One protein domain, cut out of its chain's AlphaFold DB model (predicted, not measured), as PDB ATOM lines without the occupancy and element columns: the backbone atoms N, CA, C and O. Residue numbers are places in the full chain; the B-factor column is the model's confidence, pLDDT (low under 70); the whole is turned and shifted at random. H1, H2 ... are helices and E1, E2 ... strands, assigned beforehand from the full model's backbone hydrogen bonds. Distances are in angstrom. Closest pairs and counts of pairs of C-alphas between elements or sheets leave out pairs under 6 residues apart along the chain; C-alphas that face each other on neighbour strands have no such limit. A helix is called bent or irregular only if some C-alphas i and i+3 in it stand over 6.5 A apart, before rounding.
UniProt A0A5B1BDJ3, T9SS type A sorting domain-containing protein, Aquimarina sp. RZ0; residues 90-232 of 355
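AT A GLANCE: This is residues 90 to 232 of the 355 residues of the protein "T9SS type A sorting domain-containing protein" of Aquimarina sp. RZ0 (UniProt A0A5B1BDJ3). The chain is wound in stacked right-handed turns, a short solenoid with the twisted sheet E1 E2 E3 E4 E7 E8 as one wall and a row of helices, H1, H2, H3 and H4, as the other. The low-confidence hairpin of E5 and E6 sticks out at one end and makes much of the length. The printed part has 143 residues, with four named helices and eight named strands in the order E1 H1 E2 H2 E3 H3 E4 H4 E5 E6 E7 E8. The large sheet is mixed, E5 and E6 are antiparallel, and the class is mixed, helices and strands, with under half of the residues, 65, in named elements. The whole is compact, with a radius of gyration of the C-alphas of 15.3 A and spans of 50 by 34 by 26 A.

IN THESE COORDINATES: E1, residues 94 to 96, begins at C-alpha 94 (154.241, 149.246, 181.839). H1, residues 99 to 103, precedes E2, residues 109 to 117, 19.1 A long. H2, residues 128 to 132, is followed by E3, residues 135 to 142, 19.0 A long. H3 is residues 151 to 155, E4 165 to 170, 12.0 A long. H4, residues 179 to 188, is 14.0 A long. E5 is residues 196 to 198, E6 204 to 206, and E7 217 to 221, 12.8 A long. E8, residues 229 to 231, ends at C-alpha 231 (143.475, 164.703, 197.876).

HOW THE PARTS SIT: E1, H1, E2, then E2, H2, E3, then E3, H3, E4 are strand-helix-strand units, two parallel neighbour strands with a helix between, each with a right-handed crossover. N 96 and O 115 of E1 and E2 are within hydrogen-bond range at 2.8 A, as are N 116 and O 140 of E2 and E3 at 2.8 A. E2 bends by 93 degrees at residue 112, and E3 by 67 degrees at residue 138. E3 and E4 are parallel, with N 141 and O 168 at 2.8 A; so are E4 and E7, with N 221 and O 169 at 2.9 A. E7 and E8 form an antiparallel hairpin, N 229 and O 220 at 2.8 A. H1 only grazes the sheet. It touches H2, the closest C-alphas, Asp 103 and Ala 129, at 5.3 A. H2 touches H3, the closest C-alphas, Asp 128 and Gly 152, at 4.0 A. H2 and H3 are not on the sheet. H3 and H4 are near each other. H4 is on the sheet at a height over the sheet of 9.8 A, only just over E7 alone, with 2 C-alphas falling on E4; it runs along the strands, at 15 degrees to E7 on the local plane. In the hairpin E5 and E6, N 197 and O 205 are 2.8 A apart; E6 and H4 are apart. Every O i to N i+4 pair is within hydrogen-bond range in H1 and H4; H2 and H3 have 0 of 1, and 1 of 2 O i to N i+3 pairs each. H2 is only just irregular, C-alphas 129 and 132 being 6.9 A apart, and H3 is irregular, C-alphas 152 and 155 being 7.6 A apart.

THE WHOLE: The two C-alphas farthest apart, Val 120 and Gly 201, are 51.0 A apart. The printed part has no cut, and no link between named elements is long. The mean pLDDT of the printed part is 78.0, with 44 residues under 70, among them residues 188 to 217.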
ATOM      1  N   LEU A  90     147.974 142.113 181.407       95.38
ATOM      2  CA  LEU A  90     149.383 142.355 181.687       95.38
ATOM      3  C   LEU A  90     149.666 142.130 183.179       95.38
ATOM      4  O   LEU A  90     149.114 142.821 184.041       95.38
ATOM      5  N   ASN A  91     150.533 141.164 183.491       94.06
ATOM      6  CA  ASN A  91     151.042 140.962 184.847       94.06
ATOM      7  C   ASN A  91     152.312 141.807 185.027       94.06
ATOM      8  O   ASN A  91     153.373 141.415 184.550       94.06
ATOM      9  N   GLY A  92     152.201 142.954 185.698       94.50
ATOM     10  CA  GLY A  92     153.326 143.850 185.981       94.50
ATOM     11  C   GLY A  92     153.082 145.289 185.540       94.50
ATOM     12  O   GLY A  92     151.958 145.656 185.180       94.50
ATOM     13  N   ASP A  93     154.151 146.078 185.603       95.62
ATOM     14  CA  ASP A  93     154.163 147.498 185.262       95.62
ATOM     15  C   ASP A  93     154.459 147.706 183.771       95.62
ATOM     16  O   ASP A  93     155.159 146.912 183.140       95.62
ATOM     17  N   ILE A  94     153.961 148.806 183.209       97.75
ATOM     18  CA  ILE A  94     154.241 149.246 181.839       97.75
ATOM     19  C   ILE A  94     154.407 150.761 181.788       97.75
ATOM     20  O   ILE A  94     153.707 151.503 182.477       97.75
ATOM     21  N   THR A  95     155.342 151.218 180.957       98.12
ATOM     22  CA  THR A  95     155.545 152.638 180.660       98.12
ATOM     23  C   THR A  95     155.361 152.870 179.166       98.12
ATOM     24  O   THR A  95     155.996 152.194 178.364       98.12
ATOM     25  N   LEU A  96     154.491 153.813 178.812       98.31
ATOM     26  CA  LEU A  96     154.236 154.274 177.452       98.31
ATOM     27  C   LEU A  96     154.871 155.656 177.294       98.31
ATOM     28  O   LEU A  96     154.547 156.583 178.038       98.31
ATOM     29  N   THR A  97     155.787 155.781 176.344       98.06
ATOM     30  CA  THR A  97     156.658 156.948 176.156       98.06
ATOM     31  C   THR A  97     156.494 157.646 174.809       98.06
ATOM     32  O   THR A  97     157.110 158.689 174.565       98.06
ATOM     33  N   SER A  98     155.659 157.099 173.927       98.06
ATOM     34  CA  SER A  98     155.366 157.645 172.602       98.06
ATOM     35  C   SER A  98     153.915 157.396 172.191       98.06
ATOM     36  O   SER A  98     153.277 156.475 172.701       98.06
ATOM     37  N   GLN A  99     153.402 158.172 171.228       98.00
ATOM     38  CA  GLN A  99     152.066 157.927 170.675       98.00
ATOM     39  C   GLN A  99     151.959 156.534 170.048       98.00
ATOM     40  O   GLN A  99     150.951 155.872 170.234       98.00
ATOM     41  N   ALA A 100     153.013 156.045 169.387       98.12
ATOM     42  CA  ALA A 100     153.010 154.708 168.797       98.12
ATOM     43  C   ALA A 100     152.814 153.599 169.849       98.12
ATOM     44  O   ALA A 100     152.107 152.631 169.592       98.12
ATOM     45  N   GLU A 101     153.405 153.741 171.039       98.50
ATOM     46  CA  GLU A 101     153.203 152.797 172.148       98.50
ATOM     47  C   GLU A 101     151.800 152.906 172.753       98.50
ATOM     48  O   GLU A 101     151.216 151.887 173.118       98.50
ATOM     49  N   VAL A 102     151.243 154.119 172.832       98.12
ATOM     50  CA  VAL A 102     149.844 154.334 173.232       98.12
ATOM     51  C   VAL A 102     148.893 153.683 172.229       98.12
ATOM     52  O   VAL A 102     148.006 152.940 172.632       98.12
ATOM     53  N   ASP A 103     149.110 153.902 170.935       97.56
ATOM     54  CA  ASP A 103     148.271 153.388 169.850       97.56
ATOM     55  C   ASP A 103     148.369 151.861 169.711       97.56
ATOM     56  O   ASP A 103     147.401 151.209 169.323       97.56
ATOM     57  N   ALA A 104     149.524 151.280 170.053       97.62
ATOM     58  CA  ALA A 104     149.747 149.834 170.070       97.62
ATOM     59  C   ALA A 104     149.248 149.143 171.353       97.62
ATOM     60  O   ALA A 104     149.333 147.918 171.459       97.62
ATOM     61  N   PHE A 105     148.759 149.895 172.343       97.62
ATOM     62  CA  PHE A 105     148.309 149.328 173.608       97.62
ATOM     63  C   PHE A 105     147.045 148.481 173.424       97.62
ATOM     64  O   PHE A 105     145.998 148.976 173.011       97.62
ATOM     65  N   ASP A 106     147.123 147.201 173.791       96.06
ATOM     66  CA  ASP A 106     146.058 146.224 173.544       96.06
ATOM     67  C   ASP A 106     145.636 145.422 174.796       96.06
ATOM     68  O   ASP A 106     144.915 144.426 174.701       96.06
ATOM     69  N   TYR A 107     146.038 145.873 175.991       96.31
ATOM     70  CA  TYR A 107     145.662 145.259 177.270       96.31
ATOM     71  C   TYR A 107     144.396 145.886 177.853       96.31
ATOM     72  O   TYR A 107     144.276 147.098 177.974       96.31
ATOM     73  N   ASN A 108     143.451 145.066 178.310       94.06
ATOM     74  CA  ASN A 108     142.257 145.567 178.999       94.06
ATOM     75  C   ASN A 108     142.369 145.479 180.530       94.06
ATOM     76  O   ASN A 108     141.594 146.119 181.248       94.06
ATOM     77  N   ILE A 109     143.367 144.754 181.041       93.00
ATOM     78  CA  ILE A 109     143.709 144.696 182.462       93.00
ATOM     79  C   ILE A 109     145.224 144.819 182.613       93.00
ATOM     80  O   ILE A 109     145.969 144.000 182.081       93.00
ATOM     81  N   VAL A 110     145.676 145.783 183.409       95.56
ATOM     82  CA  VAL A 110     147.074 145.902 183.849       95.56
ATOM     83  C   VAL A 110     147.103 145.684 185.356       95.56
ATOM     84  O   VAL A 110     146.496 146.441 186.100       95.56
ATOM     85  N   LYS A 111     147.756 144.625 185.844       92.94
ATOM     86  CA  LYS A 111     147.785 144.361 187.294       92.94
ATOM     87  C   LYS A 111     148.730 145.290 188.059       92.94
ATOM     88  O   LYS A 111     148.507 145.499 189.245       92.94
ATOM     89  N   GLY A 112     149.768 145.808 187.400       94.12
ATOM     90  CA  GLY A 112     150.719 146.754 187.982       94.12
ATOM     91  C   GLY A 112     150.423 148.207 187.611       94.12
ATOM     92  O   GLY A 112     149.283 148.581 187.319       94.12
ATOM     93  N   ARG A 113     151.467 149.031 187.619       94.69
ATOM     94  CA  ARG A 113     151.420 150.449 187.263       94.69
ATOM     95  C   ARG A 113     151.388 150.647 185.750       94.69
ATOM     96  O   ARG A 113     152.259 150.151 185.041       94.69
ATOM     97  N   LEU A 114     150.451 151.457 185.265       97.19
ATOM     98  CA  LEU A 114     150.504 152.056 183.931       97.19
ATOM     99  C   LEU A 114     151.065 153.475 184.052       97.19
ATOM    100  O   LEU A 114     150.428 154.342 184.649       97.19
ATOM    101  N   THR A 115     152.239 153.708 183.471       97.31
ATOM    102  CA  THR A 115     152.859 155.036 183.375       97.31
ATOM    103  C   THR A 115     152.765 155.554 181.946       97.31
ATOM    104  O   THR A 115     153.132 154.852 181.012       97.31
ATOM    105  N   ILE A 116     152.301 156.785 181.772       97.75
ATOM    106  CA  ILE A 116     152.264 157.496 180.493       97.75
ATOM    107  C   ILE A 116     153.135 158.727 180.651       97.75
ATOM    108  O   ILE A 116     152.763 159.660 181.367       97.75
ATOM    109  N   ALA A 117     154.310 158.697 180.033       96.94
ATOM    110  CA  ALA A 117     155.292 159.757 180.160       96.94
ATOM    111  C   ALA A 117     156.091 159.922 178.876       96.94
ATOM    112  O   ALA A 117     156.941 159.091 178.562       96.94
ATOM    113  N   GLU A 118     155.821 160.995 178.136       96.19
ATOM    114  CA  GLU A 118     156.482 161.250 176.860       96.19
ATOM    115  C   GLU A 118     158.017 161.311 177.004       96.19
ATOM    116  O   GLU A 118     158.566 162.039 177.830       96.19
ATOM    117  N   SER A 119     158.729 160.535 176.180       94.94
ATOM    118  CA  SER A 119     160.199 160.593 176.084       94.94
ATOM    119  C   SER A 119     160.679 161.783 175.247       94.94
ATOM    120  O   SER A 119     161.812 162.241 175.384       94.94
ATOM    121  N   VAL A 120     159.802 162.288 174.380       95.38
ATOM    122  CA  VAL A 120     160.010 163.447 173.513       95.38
ATOM    123  C   VAL A 120     158.866 164.420 173.767       95.38
ATOM    124  O   VAL A 120     157.705 164.020 173.741       95.38
ATOM    125  N   SER A 121     159.186 165.692 174.014       94.56
ATOM    126  CA  SER A 121     158.164 166.669 174.399       94.56
ATOM    127  C   SER A 121     157.109 166.865 173.306       94.56
ATOM    128  O   SER A 121     157.452 167.139 172.155       94.56
ATOM    129  N   GLY A 122     155.834 166.762 173.678       92.06
ATOM    130  CA  GLY A 122     154.682 166.851 172.786       92.06
ATOM    131  C   GLY A 122     154.416 165.602 171.946       92.06
ATOM    132  O   GLY A 122     153.635 165.676 170.999       92.06
ATOM    133  N   ASN A 123     155.053 164.469 172.245       94.62
ATOM    134  CA  ASN A 123     154.896 163.255 171.443       94.62
ATOM    135  C   ASN A 123     153.594 162.508 171.747       94.62
ATOM    136  O   ASN A 123     153.108 161.795 170.880       94.62
ATOM    137  N   ILE A 124     153.023 162.652 172.946       97.38
ATOM    138  CA  ILE A 124     151.739 162.036 173.305       97.38
ATOM    139  C   ILE A 124     150.664 163.125 173.288       97.38
ATOM    140  O   ILE A 124     150.690 164.054 174.094       97.38
ATOM    141  N   THR A 125     149.720 163.015 172.354       95.56
ATOM    142  CA  THR A 125     148.666 164.027 172.128       95.56
ATOM    143  C   THR A 125     147.289 163.545 172.571       95.56
ATOM    144  O   THR A 125     146.422 164.345 172.915       95.56
ATOM    145  N   ASN A 126     147.079 162.230 172.597       95.00
ATOM    146  CA  ASN A 126     145.836 161.615 173.034       95.00
ATOM    147  C   ASN A 126     146.102 160.235 173.650       95.00
ATOM    148  O   ASN A 126     147.160 159.637 173.457       95.00
ATOM    149  N   VAL A 127     145.105 159.724 174.367       96.19
ATOM    150  CA  VAL A 127     145.118 158.392 174.988       96.19
ATOM    151  C   VAL A 127     143.951 157.526 174.507       96.19
ATOM    152  O   VAL A 127     143.524 156.614 175.208       96.19
ATOM    153  N   ASP A 128     143.392 157.806 173.328       93.69
ATOM    154  CA  ASP A 128     142.136 157.193 172.873       93.69
ATOM    155  C   ASP A 128     142.210 155.670 172.726       93.69
ATOM    156  O   ASP A 128     141.230 154.978 173.016       93.69
ATOM    157  N   ALA A 129     143.375 155.138 172.350       96.00
ATOM    158  CA  ALA A 129     143.620 153.699 172.278       96.00
ATOM    159  C   ALA A 129     143.449 152.993 173.639       96.00
ATOM    160  O   ALA A 129     143.036 151.835 173.696       96.00
ATOM    161  N   LEU A 130     143.620 153.711 174.757       96.19
ATOM    162  CA  LEU A 130     143.422 153.174 176.108       96.19
ATOM    163  C   LEU A 130     141.944 152.971 176.474       96.19
ATOM    164  O   LEU A 130     141.644 152.482 177.561       96.19
ATOM    165  N   ARG A 131     141.005 153.251 175.559       92.12
ATOM    166  CA  ARG A 131     139.563 152.996 175.734       92.12
ATOM    167  C   ARG A 131     139.220 151.529 175.933       92.12
ATOM    168  O   ARG A 131     138.108 151.217 176.340       92.12
ATOM    169  N   ILE A 132     140.135 150.610 175.682       90.31
ATOM    170  CA  ILE A 132     139.939 149.197 176.015       90.31
ATOM    171  C   ILE A 132     140.266 148.876 177.483       90.31
ATOM    172  O   ILE A 132     139.835 147.836 177.981       90.31
ATOM    173  N   LEU A 133     141.007 149.745 178.182       94.25
ATOM    174  CA  LEU A 133     141.475 149.516 179.546       94.25
ATOM    175  C   LEU A 133     140.308 149.584 180.533       94.25
ATOM    176  O   LEU A 133     139.629 150.600 180.657       94.25
ATOM    177  N   LYS A 134     140.098 148.493 181.271       90.38
ATOM    178  CA  LYS A 134     139.031 148.350 182.269       90.38
ATOM    179  C   LYS A 134     139.558 148.404 183.696       90.38
ATOM    180  O   LYS A 134     138.854 148.887 184.585       90.38
ATOM    181  N   LYS A 135     140.762 147.882 183.936       91.12
ATOM    182  CA  LYS A 135     141.370 147.788 185.270       91.12
ATOM    183  C   LYS A 135     142.864 148.071 185.202       91.12
ATOM    184  O   LYS A 135     143.530 147.594 184.286       91.12
ATOM    185  N   VAL A 136     143.375 148.792 186.192       94.00
ATOM    186  CA  VAL A 136     144.806 149.075 186.350       94.00
ATOM    187  C   VAL A 136     145.201 148.961 187.825       94.00
ATOM    188  O   VAL A 136     144.356 149.188 188.686       94.00
ATOM    189  N   GLY A 137     146.448 148.605 188.135       92.81
ATOM    190  CA  GLY A 137     146.991 148.677 189.493       92.81
ATOM    191  C   GLY A 137     147.053 150.124 189.970       92.81
ATOM    192  O   GLY A 137     146.233 150.516 190.790       92.81
ATOM    193  N   SER A 138     147.960 150.915 189.396       91.56
ATOM    194  CA  SER A 138     148.087 152.367 189.604       91.56
ATOM    195  C   SER A 138     148.221 153.098 188.267       91.56
ATOM    196  O   SER A 138     148.731 152.537 187.294       91.56
ATOM    197  N   LEU A 139     147.744 154.344 188.193       93.12
ATOM    198  CA  LEU A 139     147.761 155.146 186.965       93.12
ATOM    199  C   LEU A 139     148.617 156.401 187.142       93.12
ATOM    200  O   LEU A 139     148.304 157.273 187.945       93.12
ATOM    201  N   HIS A 140     149.697 156.499 186.376       93.81
ATOM    202  CA  HIS A 140     150.621 157.627 186.404       93.81
ATOM    203  C   HIS A 140     150.613 158.309 185.036       93.81
ATOM    204  O   HIS A 140     150.961 157.694 184.034       93.81
ATOM    205  N   ILE A 141     150.230 159.580 184.983       93.56
ATOM    206  CA  ILE A 141     150.249 160.394 183.764       93.56
ATOM    207  C   ILE A 141     151.159 161.580 184.059       93.56
ATOM    208  O   ILE A 141     150.847 162.415 184.909       93.56
ATOM    209  N   ILE A 142     152.329 161.599 183.427       93.62
ATOM    210  CA  ILE A 142     153.454 162.440 183.835       93.62
ATOM    211  C   ILE A 142     154.070 163.122 182.611       93.62
ATOM    212  O   ILE A 142     154.337 162.462 181.618       93.62
ATOM    213  N   ASN A 143     154.373 164.416 182.697       93.88
ATOM    214  CA  ASN A 143     155.136 165.167 181.694       93.88
ATOM    215  C   ASN A 143     154.534 165.207 180.277       93.88
ATOM    216  O   ASN A 143     155.275 165.453 179.338       93.88
ATOM    217  N   ASN A 144     153.226 165.012 180.070       94.00
ATOM    218  CA  ASN A 144     152.642 165.020 178.719       94.00
ATOM    219  C   ASN A 144     152.205 166.433 178.310       94.00
ATOM    220  O   ASN A 144     151.125 166.902 178.684       94.00
ATOM    221  N   ARG A 145     153.044 167.140 177.543       92.69
ATOM    222  CA  ARG A 145     152.849 168.568 177.246       92.69
ATOM    223  C   ARG A 145     151.632 168.868 176.370       92.69
ATOM    224  O   ARG A 145     151.024 169.918 176.551       92.69
ATOM    225  N   LEU A 146     151.327 168.006 175.400       93.44
ATOM    226  CA  LEU A 146     150.255 168.223 174.415       93.44
ATOM    227  C   LEU A 146     149.031 167.324 174.639       93.44
ATOM    228  O   LEU A 146     148.127 167.314 173.811       93.44
ATOM    229  N   LEU A 147     148.982 166.571 175.740       92.38
ATOM    230  CA  LEU A 147     147.833 165.734 176.062       92.38
ATOM    231  C   LEU A 147     146.682 166.607 176.573       92.38
ATOM    232  O   LEU A 147     146.736 167.105 177.691       92.38
ATOM    233  N   GLU A 148     145.640 166.781 175.762       88.00
ATOM    234  CA  GLU A 148     144.553 167.733 176.050       88.00
ATOM    235  C   GLU A 148     143.421 167.158 176.907       88.00
ATOM    236  O   GLU A 148     142.629 167.893 177.492       88.00
ATOM    237  N   ASN A 149     143.273 165.834 176.957       86.94
ATOM    238  CA  ASN A 149     142.212 165.196 177.728       86.94
ATOM    239  C   ASN A 149     142.522 163.728 178.039       86.94
ATOM    240  O   ASN A 149     143.396 163.108 177.441       86.94
ATOM    241  N   LEU A 150     141.737 163.162 178.957       89.50
ATOM    242  CA  LEU A 150     141.850 161.777 179.420       89.50
ATOM    243  C   LEU A 150     140.660 160.908 178.991       89.50
ATOM    244  O   LEU A 150     140.351 159.902 179.627       89.50
ATOM    245  N   SER A 151     139.971 161.281 177.906       84.00
ATOM    246  CA  SER A 151     138.761 160.576 177.448       84.00
ATOM    247  C   SER A 151     139.021 159.128 177.003       84.00
ATOM    248  O   SER A 151     138.103 158.302 177.002       84.00
ATOM    249  N   GLY A 152     140.280 158.783 176.734       88.31
ATOM    250  CA  GLY A 152     140.732 157.404 176.579       88.31
ATOM    251  C   GLY A 152     140.383 156.502 177.761       88.31
ATOM    252  O   GLY A 152     140.108 155.332 177.561       88.31
ATOM    253  N   PHE A 153     140.259 157.020 178.984       89.62
ATOM    254  CA  PHE A 153     139.938 156.203 180.161       89.62
ATOM    255  C   PHE A 153     138.436 156.040 180.439       89.62
ATOM    256  O   PHE A 153     138.061 155.519 181.486       89.62
ATOM    257  N   ASN A 154     137.553 156.390 179.493       82.56
ATOM    258  CA  ASN A 154     136.091 156.258 179.639       82.56
ATOM    259  C   ASN A 154     135.602 154.836 179.961       82.56
ATOM    260  O   ASN A 154     134.478 154.669 180.450       82.56
ATOM    261  N   ASN A 155     136.424 153.812 179.720       84.12
ATOM    262  CA  ASN A 155     136.123 152.427 180.075       84.12
ATOM    263  C   ASN A 155     136.835 151.905 181.318       84.12
ATOM    264  O   ASN A 155     136.500 150.803 181.758       84.12
ATOM    265  N   LEU A 156     137.712 152.696 181.938       87.25
ATOM    266  CA  LEU A 156     138.333 152.325 183.198       87.25
ATOM    267  C   LEU A 156     137.246 152.238 184.279       87.25
ATOM    268  O   LEU A 156     136.330 153.062 184.347       87.25
ATOM    269  N   ARG A 157     137.285 151.173 185.077       82.81
ATOM    270  CA  ARG A 157     136.289 150.882 186.123       82.81
ATOM    271  C   ARG A 157     136.907 150.729 187.497       82.81
ATOM    272  O   ARG A 157     136.188 150.834 188.482       82.81
ATOM    273  N   LYS A 158     138.197 150.407 187.566       84.88
ATOM    274  CA  LYS A 158     138.854 150.113 188.834       84.88
ATOM    275  C   LYS A 158     140.346 150.401 188.772       84.88
ATOM    276  O   LYS A 158     141.016 149.934 187.849       84.88
ATOM    277  N   ILE A 159     140.834 151.098 189.789       86.25
ATOM    278  CA  ILE A 159     142.245 151.139 190.174       86.25
ATOM    279  C   ILE A 159     142.388 150.212 191.391       86.25
ATOM    280  O   ILE A 159     141.545 150.253 192.287       86.25
ATOM    281  N   THR A 160     143.321 149.257 191.356       79.62
ATOM    282  CA  THR A 160     143.353 148.132 192.317       79.62
ATOM    283  C   THR A 160     144.510 148.153 193.300       79.62
ATOM    284  O   THR A 160     144.478 147.362 194.239       79.62
ATOM    285  N   ASP A 161     145.529 148.977 193.079       76.81
ATOM    286  CA  ASP A 161     146.639 149.097 194.016       76.81
ATOM    287  C   ASP A 161     146.176 149.848 195.269       76.81
ATOM    288  O   ASP A 161     145.580 150.916 195.179       76.81
ATOM    289  N   THR A 162     146.416 149.250 196.432       63.84
ATOM    290  CA  THR A 162     146.138 149.838 197.751       63.84
ATOM    291  C   THR A 162     147.421 150.258 198.461       63.84
ATOM    292  O   THR A 162     147.371 150.757 199.580       63.84
ATOM    293  N   ASN A 163     148.580 150.019 197.840       65.12
ATOM    294  CA  ASN A 163     149.892 150.184 198.443       65.12
ATOM    295  C   ASN A 163     150.673 151.278 197.704       65.12
ATOM    296  O   ASN A 163     151.654 151.007 197.013       65.12
ATOM    297  N   GLY A 164     150.254 152.532 197.878       70.94
ATOM    298  CA  GLY A 164     150.960 153.701 197.354       70.94
ATOM    299  C   GLY A 164     150.052 154.680 196.620       70.94
ATOM    300  O   GLY A 164     148.859 154.782 196.902       70.94
ATOM    301  N   ASP A 165     150.639 155.425 195.684       77.44
ATOM    302  CA  ASP A 165     149.923 156.437 194.912       77.44
ATOM    303  C   ASP A 165     149.059 155.768 193.836       77.44
ATOM    304  O   ASP A 165     149.569 155.185 192.878       77.44
ATOM    305  N   ILE A 166     147.738 155.851 193.989       83.25
ATOM    306  CA  ILE A 166     146.785 155.172 193.095       83.25
ATOM    307  C   ILE A 166     146.626 155.907 191.756       83.25
ATOM    308  O   ILE A 166     146.461 155.285 190.702       83.25
ATOM    309  N   LEU A 167     146.702 157.239 191.798       87.94
ATOM    310  CA  LEU A 167     146.608 158.136 190.654       87.94
ATOM    311  C   LEU A 167     147.604 159.283 190.843       87.94
ATOM    312  O   LEU A 167     147.518 160.025 191.825       87.94
ATOM    313  N   VAL A 168     148.508 159.439 189.879       87.56
ATOM    314  CA  VAL A 168     149.485 160.530 189.831       87.56
ATOM    315  C   VAL A 168     149.293 161.315 188.542       87.56
ATOM    316  O   VAL A 168     149.469 160.770 187.453       87.56
ATOM    317  N   LEU A 169     148.959 162.598 188.673       88.44
ATOM    318  CA  LEU A 169     148.954 163.557 187.568       88.44
ATOM    319  C   LEU A 169     150.050 164.584 187.827       88.44
ATOM    320  O   LEU A 169     149.944 165.374 188.764       88.44
ATOM    321  N   ASP A 170     151.103 164.558 187.021       88.50
ATOM    322  CA  ASP A 170     152.287 165.386 187.245       88.50
ATOM    323  C   ASP A 170     152.738 166.084 185.960       88.50
ATOM    324  O   ASP A 170     153.126 165.429 185.000       88.50
ATOM    325  N   THR A 171     152.724 167.417 185.941       86.38
ATOM    326  CA  THR A 171     153.325 168.227 184.866       86.38
ATOM    327  C   THR A 171     152.740 167.928 183.469       86.38
ATOM    328  O   THR A 171     153.450 167.718 182.490       86.38
ATOM    329  N   ASN A 172     151.410 167.893 183.349       87.06
ATOM    330  CA  ASN A 172     150.708 167.667 182.074       87.06
ATOM    331  C   ASN A 172     150.076 168.966 181.558       87.06
ATOM    332  O   ASN A 172     148.867 169.160 181.661       87.06
ATOM    333  N   ASN A 173     150.899 169.864 181.015       85.75
ATOM    334  CA  ASN A 173     150.510 171.244 180.684       85.75
ATOM    335  C   ASN A 173     149.376 171.376 179.649       85.75
ATOM    336  O   ASN A 173     148.801 172.454 179.522       85.75
ATOM    337  N   GLY A 174     149.104 170.323 178.874       84.50
ATOM    338  CA  GLY A 174     148.019 170.302 177.893       84.50
ATOM    339  C   GLY A 174     146.649 170.022 178.510       84.50
ATOM    340  O   GLY A 174     145.632 170.391 177.926       84.50
ATOM    341  N   LEU A 175     146.608 169.399 179.692       84.69
ATOM    342  CA  LEU A 175     145.355 169.105 180.374       84.69
ATOM    343  C   LEU A 175     144.751 170.415 180.908       84.69
ATOM    344  O   LEU A 175     145.494 171.267 181.400       84.69
ATOM    345  N   PRO A 176     143.417 170.597 180.840       74.25
ATOM    346  CA  PRO A 176     142.753 171.756 181.420       74.25
ATOM    347  C   PRO A 176     143.199 171.944 182.872       74.25
ATOM    348  O   PRO A 176     143.255 170.973 183.627       74.25
ATOM    349  N   ASN A 177     143.527 173.189 183.230       56.56
ATOM    350  CA  ASN A 177     144.267 173.589 184.440       56.56
ATOM    351  C   ASN A 177     143.637 173.184 185.784       56.56
ATOM    352  O   ASN A 177     144.236 173.385 186.842       56.56
ATOM    353  N   ASP A 178     142.473 172.561 185.754       59.88
ATOM    354  CA  ASP A 178     141.727 172.163 186.920       59.88
ATOM    355  C   ASP A 178     141.934 170.654 187.041       59.88
ATOM    356  O   ASP A 178     141.044 169.866 186.741       59.88
ATOM    357  N   GLY A 179     143.122 170.203 187.469       59.28
ATOM    358  CA  GLY A 179     143.363 168.776 187.762       59.28
ATOM    359  C   GLY A 179     142.266 168.165 188.657       59.28
ATOM    360  O   GLY A 179     141.989 166.970 188.590       59.28
ATOM    361  N   ILE A 180     141.568 169.020 189.411       62.47
ATOM    362  CA  ILE A 180     140.335 168.763 190.162       62.47
ATOM    363  C   ILE A 180     139.193 168.210 189.289       62.47
ATOM    364  O   ILE A 180     138.542 167.262 189.712       62.47
ATOM    365  N   ASP A 181     138.959 168.708 188.074       68.12
ATOM    366  CA  ASP A 181     137.929 168.185 187.162       68.12
ATOM    367  C   ASP A 181     138.236 166.756 186.704       68.12
ATOM    368  O   ASP A 181     137.337 165.925 186.552       68.12
ATOM    369  N   ILE A 182     139.519 166.438 186.535       69.12
ATOM    370  CA  ILE A 182     139.973 165.088 186.196       69.12
ATOM    371  C   ILE A 182     139.803 164.143 187.389       69.12
ATOM    372  O   ILE A 182     139.375 163.000 187.238       69.12
ATOM    373  N   ILE A 183     140.109 164.607 188.594       67.94
ATOM    374  CA  ILE A 183     139.867 163.828 189.811       67.94
ATOM    375  C   ILE A 183     138.377 163.585 189.980       67.94
ATOM    376  O   ILE A 183     137.965 162.446 190.176       67.94
ATOM    377  N   ASN A 184     137.571 164.637 189.835       69.62
ATOM    378  CA  ASN A 184     136.123 164.542 189.849       69.62
ATOM    379  C   ASN A 184     135.663 163.511 188.821       69.62
ATOM    380  O   ASN A 184     134.848 162.668 189.162       69.62
ATOM    381  N   TYR A 185     136.236 163.476 187.617       70.44
ATOM    382  CA  TYR A 185     135.955 162.433 186.632       70.44
ATOM    383  C   TYR A 185     136.206 161.010 187.173       70.44
ATOM    384  O   TYR A 185     135.297 160.177 187.124       70.44
ATOM    385  N   PHE A 186     137.376 160.723 187.753       72.69
ATOM    386  CA  PHE A 186     137.681 159.388 188.287       72.69
ATOM    387  C   PHE A 186     136.850 159.026 189.534       72.69
ATOM    388  O   PHE A 186     136.388 157.886 189.654       72.69
ATOM    389  N   PHE A 187     136.593 159.979 190.433       70.62
ATOM    390  CA  PHE A 187     135.738 159.779 191.609       70.62
ATOM    391  C   PHE A 187     134.260 159.612 191.240       70.62
ATOM    392  O   PHE A 187     133.590 158.722 191.762       70.62
ATOM    393  N   CYS A 188     133.743 160.403 190.295       64.94
ATOM    394  CA  CYS A 188     132.363 160.297 189.807       64.94
ATOM    395  C   CYS A 188     132.099 158.935 189.165       64.94
ATOM    396  O   CYS A 188     131.015 158.369 189.314       64.94
ATOM    397  N   LEU A 189     133.099 158.394 188.467       64.00
ATOM    398  CA  LEU A 189     133.050 157.048 187.902       64.00
ATOM    399  C   LEU A 189     133.268 155.945 188.952       64.00
ATOM    400  O   LEU A 189     133.213 154.767 188.598       64.00
ATOM    401  N   ARG A 190     133.485 156.306 190.228       66.44
ATOM    402  CA  ARG A 190     133.844 155.404 191.338       66.44
ATOM    403  C   ARG A 190     135.042 154.511 191.005       66.44
ATOM    404  O   ARG A 190     135.112 153.366 191.447       66.44
ATOM    405  N   ILE A 191     135.953 155.024 190.180       68.44
ATOM    406  CA  ILE A 191     137.203 154.344 189.830       68.44
ATOM    407  C   ILE A 191     138.170 154.414 191.018       68.44
ATOM    408  O   ILE A 191     138.913 153.461 191.257       68.44
ATOM    409  N   ILE A 192     138.110 155.530 191.750       64.38
ATOM    410  CA  ILE A 192     138.828 155.830 192.991       64.38
ATOM    411  C   ILE A 192     137.807 156.253 194.066       64.38
ATOM    412  O   ILE A 192     136.828 156.932 193.745       64.38
ATOM    413  N   GLY A 193     138.006 155.830 195.321       55.25
ATOM    414  CA  GLY A 193     137.124 156.131 196.458       55.25
ATOM    415  C   GLY A 193     136.064 155.063 196.798       55.25
ATOM    416  O   GLY A 193     135.698 154.215 195.981       55.25
ATOM    417  N   GLY A 194     135.582 155.097 198.048       50.50
ATOM    418  CA  GLY A 194     134.631 154.132 198.610       50.50
ATOM    419  C   GLY A 194     133.159 154.366 198.270       50.50
ATOM    420  O   GLY A 194     132.791 155.288 197.541       50.50
ATOM    421  N   ASN A 195     132.284 153.480 198.760       46.75
ATOM    422  CA  ASN A 195     130.842 153.622 198.542       46.75
ATOM    423  C   ASN A 195     130.330 154.903 199.230       46.75
ATOM    424  O   ASN A 195     130.586 155.083 200.419       46.75
ATOM    425  N   PRO A 196     129.566 155.769 198.538       45.22
ATOM    426  CA  PRO A 196     128.949 156.923 199.180       45.22
ATOM    427  C   PRO A 196     127.979 156.459 200.271       45.22
ATOM    428  O   PRO A 196     127.032 155.719 199.994       45.22
ATOM    429  N   ILE A 197     128.216 156.898 201.504       44.50
ATOM    430  CA  ILE A 197     127.379 156.626 202.671       44.50
ATOM    431  C   ILE A 197     126.387 157.791 202.829       44.50
ATOM    432  O   ILE A 197     126.788 158.948 202.670       44.50
ATOM    433  N   PRO A 198     125.097 157.546 203.125       38.66
ATOM    434  CA  PRO A 198     124.157 158.619 203.435       38.66
ATOM    435  C   PRO A 198     124.604 159.383 204.688       38.66
ATOM    436  O   PRO A 198     124.683 158.819 205.777       38.66
ATOM    437  N   GLY A 199     124.892 160.667 204.527       39.97
ATOM    438  CA  GLY A 199     125.135 161.619 205.600       39.97
ATOM    439  C   GLY A 199     123.843 162.290 206.087       39.97
ATOM    440  O   GLY A 199     122.798 162.235 205.421       39.97
ATOM    441  N   PRO A 200     123.885 162.943 207.260       35.25
ATOM    442  CA  PRO A 200     122.746 163.686 207.785       35.25
ATOM    443  C   PRO A 200     122.320 164.799 206.811       35.25
ATOM    444  O   PRO A 200     123.149 165.524 206.272       35.25
ATOM    445  N   GLY A 201     121.012 164.918 206.563       43.53
ATOM    446  CA  GLY A 201     120.448 165.908 205.633       43.53
ATOM    447  C   GLY A 201     120.382 165.478 204.159       43.53
ATOM    448  O   GLY A 201     120.105 166.314 203.306       43.53
ATOM    449  N   GLY A 202     120.613 164.199 203.837       34.25
ATOM    450  CA  GLY A 202     120.524 163.693 202.457       34.25
ATOM    451  C   GLY A 202     121.766 163.968 201.602       34.25
ATOM    452  O   GLY A 202     121.743 163.736 200.395       34.25
ATOM    453  N   GLN A 203     122.851 164.442 202.218       37.25
ATOM    454  CA  GLN A 203     124.165 164.538 201.587       37.25
ATOM    455  C   GLN A 203     124.800 163.147 201.501       37.25
ATOM    456  O   GLN A 203     124.665 162.355 202.424       37.25
ATOM    457  N   PHE A 204     125.498 162.831 200.411       34.38
ATOM    458  CA  PHE A 204     126.302 161.611 200.325       34.38
ATOM    459  C   PHE A 204     127.731 161.929 200.760       34.38
ATOM    460  O   PHE A 204     128.374 162.793 200.171       34.38
ATOM    461  N   ILE A 205     128.230 161.229 201.775       40.44
ATOM    462  CA  ILE A 205     129.629 161.295 202.196       40.44
ATOM    463  C   ILE A 205     130.346 160.151 201.487       40.44
ATOM    464  O   ILE A 205     130.061 158.983 201.741       40.44
ATOM    465  N   VAL A 206     131.264 160.465 200.574       39.50
ATOM    466  CA  VAL A 206     132.173 159.451 200.034       39.50
ATOM    467  C   VAL A 206     133.217 159.192 201.107       39.50
ATOM    468  O   VAL A 206     134.135 159.985 201.296       39.50
ATOM    469  N   VAL A 207     133.041 158.105 201.850       40.94
ATOM    470  CA  VAL A 207     134.085 157.614 202.744       40.94
ATOM    471  C   VAL A 207     134.979 156.724 201.881       40.94
ATOM    472  O   VAL A 207     134.443 155.828 201.223       40.94
ATOM    473  N   PRO A 208     136.300 156.972 201.802       44.75
ATOM    474  CA  PRO A 208     137.239 156.008 201.231       44.75
ATOM    475  C   PRO A 208     136.972 154.625 201.839       44.75
ATOM    476  O   PRO A 208     136.542 154.547 202.993       44.75
ATOM    477  N   TYR A 209     137.149 153.539 201.076       45.28
ATOM    478  CA  TYR A 209     137.018 152.195 201.653       45.28
ATOM    479  C   TYR A 209     137.870 152.130 202.927       45.28
ATOM    480  O   TYR A 209     138.991 152.629 202.923       45.28
ATOM    481  N   GLU A 210     137.332 151.576 204.018       38.69
ATOM    482  CA  GLU A 210     138.085 151.402 205.262       38.69
ATOM    483  C   GLU A 210     139.402 150.677 204.961       38.69
ATOM    484  O   GLU A 210     139.436 149.466 204.740       38.69
ATOM    485  N   THR A 211     140.505 151.418 204.932       42.09
ATOM    486  CA  THR A 211     141.835 150.833 204.864       42.09
ATOM    487  C   THR A 211     142.254 150.463 206.272       42.09
ATOM    488  O   THR A 211     142.525 151.324 207.113       42.09
ATOM    489  N   ILE A 212     142.392 149.164 206.509       35.22
ATOM    490  CA  ILE A 212     143.298 148.649 207.528       35.22
ATOM    491  C   ILE A 212     144.728 148.973 207.035       35.22
ATOM    492  O   ILE A 212     145.338 148.156 206.356       35.22
ATOM    493  N   GLY A 213     145.252 150.175 207.326       44.53
ATOM    494  CA  GLY A 213     146.709 150.413 207.373       44.53
ATOM    495  C   GLY A 213     147.419 151.353 206.375       44.53
ATOM    496  O   GLY A 213     148.647 151.317 206.372       44.53
ATOM    497  N   GLY A 214     146.773 152.211 205.577       49.94
ATOM    498  CA  GLY A 214     147.523 153.176 204.746       49.94
ATOM    499  C   GLY A 214     146.641 154.076 203.884       49.94
ATOM    500  O   GLY A 214     145.641 153.616 203.354       49.94
ATOM    501  N   GLU A 215     146.987 155.362 203.791       53.09
ATOM    502  CA  GLU A 215     146.208 156.386 203.084       53.09
ATOM    503  C   GLU A 215     146.153 156.112 201.569       53.09
ATOM    504  O   GLU A 215     147.189 155.988 200.918       53.09
ATOM    505  N   GLU A 216     144.951 156.060 200.985       55.16
ATOM    506  CA  GLU A 216     144.781 156.183 199.533       55.16
ATOM    507  C   GLU A 216     145.122 157.627 199.136       55.16
ATOM    508  O   GLU A 216     144.372 158.554 199.451       55.16
ATOM    509  N   VAL A 217     146.259 157.840 198.465       63.88
ATOM    510  CA  VAL A 217     146.691 159.187 198.065       63.88
ATOM    511  C   VAL A 217     146.545 159.361 196.558       63.88
ATOM    512  O   VAL A 217     147.284 158.784 195.759       63.88
ATOM    513  N   VAL A 218     145.596 160.207 196.157       74.31
ATOM    514  CA  VAL A 218     145.594 160.822 194.827       74.31
ATOM    515  C   VAL A 218     146.537 162.016 194.881       74.31
ATOM    516  O   VAL A 218     146.325 162.924 195.688       74.31
ATOM    517  N   LYS A 219     147.575 162.018 194.038       78.19
ATOM    518  CA  LYS A 219     148.577 163.090 193.988       78.19
ATOM    519  C   LYS A 219     148.472 163.880 192.699       78.19
ATOM    520  O   LYS A 219     148.522 163.316 191.606       78.19
ATOM    521  N   ILE A 220     148.404 165.201 192.837       75.62
ATOM    522  CA  ILE A 220     148.425 166.119 191.701       75.62
ATOM    523  C   ILE A 220     149.503 167.163 191.854       75.62
ATOM    524  O   ILE A 220     149.664 167.765 192.913       75.62
ATOM    525  N   ARG A 221     150.184 167.424 190.745       76.50
ATOM    526  CA  ARG A 221     151.084 168.546 190.589       76.50
ATOM    527  C   ARG A 221     150.991 169.097 189.168       76.50
ATOM    528  O   ARG A 221     151.189 168.363 188.205       76.50
ATOM    529  N   SER A 222     150.708 170.389 189.035       66.12
ATOM    530  CA  SER A 222     150.571 171.027 187.719       66.12
ATOM    531  C   SER A 222     151.919 171.384 187.096       66.12
ATOM    532  O   SER A 222     152.083 171.205 185.897       66.12
ATOM    533  N   ASN A 223     152.896 171.824 187.895       67.50
ATOM    534  CA  ASN A 223     154.264 172.085 187.442       67.50
ATOM    535  C   ASN A 223     155.279 171.384 188.338       67.50
ATOM    536  O   ASN A 223     155.087 171.326 189.547       67.50
ATOM    537  N   LEU A 224     156.420 170.973 187.781       71.25
ATOM    538  CA  LEU A 224     157.513 170.329 188.523       71.25
ATOM    539  C   LEU A 224     157.954 171.103 189.787       71.25
ATOM    540  O   LEU A 224     158.402 170.489 190.755       71.25
ATOM    541  N   SER A 225     157.824 172.434 189.779       72.31
ATOM    542  CA  SER A 225     158.147 173.328 190.898       72.31
ATOM    543  C   SER A 225     157.123 173.335 192.036       72.31
ATOM    544  O   SER A 225     157.453 173.776 193.134       72.31
ATOM    545  N   ASP A 226     155.893 172.893 191.785       70.19
ATOM    546  CA  ASP A 226     154.810 172.957 192.762       70.19
ATOM    547  C   ASP A 226     154.924 171.778 193.749       70.19
ATOM    548  O   ASP A 226     155.409 170.700 193.390       70.19
ATOM    549  N   PRO A 227     154.499 171.920 195.014       73.81
ATOM    550  CA  PRO A 227     154.333 170.763 195.881       73.81
ATOM    551  C   PRO A 227     153.183 169.883 195.370       73.81
ATOM    552  O   PRO A 227     152.220 170.372 194.776       73.81
ATOM    553  N   PHE A 228     153.250 168.578 195.639       75.38
ATOM    554  CA  PHE A 228     152.106 167.704 195.393       75.38
ATOM    555  C   PHE A 228     150.927 168.114 196.279       75.38
ATOM    556  O   PHE A 228     151.062 168.237 197.496       75.38
ATOM    557  N   THR A 229     149.761 168.264 195.662       75.50
ATOM    558  CA  THR A 229     148.479 168.312 196.360       75.50
ATOM    559  C   THR A 229     147.983 166.882 196.533       75.50
ATOM    560  O   THR A 229     147.678 166.208 195.546       75.50
ATOM    561  N   SER A 230     147.917 166.418 197.780       71.06
ATOM    562  CA  SER A 230     147.262 165.158 198.137       71.06
ATOM    563  C   SER A 230     145.774 165.402 198.349       71.06
ATOM    564  O   SER A 230     145.401 166.265 199.143       71.06
ATOM    565  N   ILE A 231     144.924 164.633 197.673       64.62
ATOM    566  CA  ILE A 231     143.475 164.703 197.876       64.62
ATOM    567  C   ILE A 231     143.017 163.455 198.603       64.62
ATOM    568  O   ILE A 231     143.017 162.361 198.046       64.62
ATOM    569  N   THR A 232     142.617 163.652 199.855       62.31
ATOM    570  CA  THR A 232     142.122 162.596 200.744       62.31
ATOM    571  C   THR A 232     140.601 162.637 200.907       62.31
ATOM    572  O   THR A 232     139.999 161.637 201.289       62.31
TER     573      THR A 232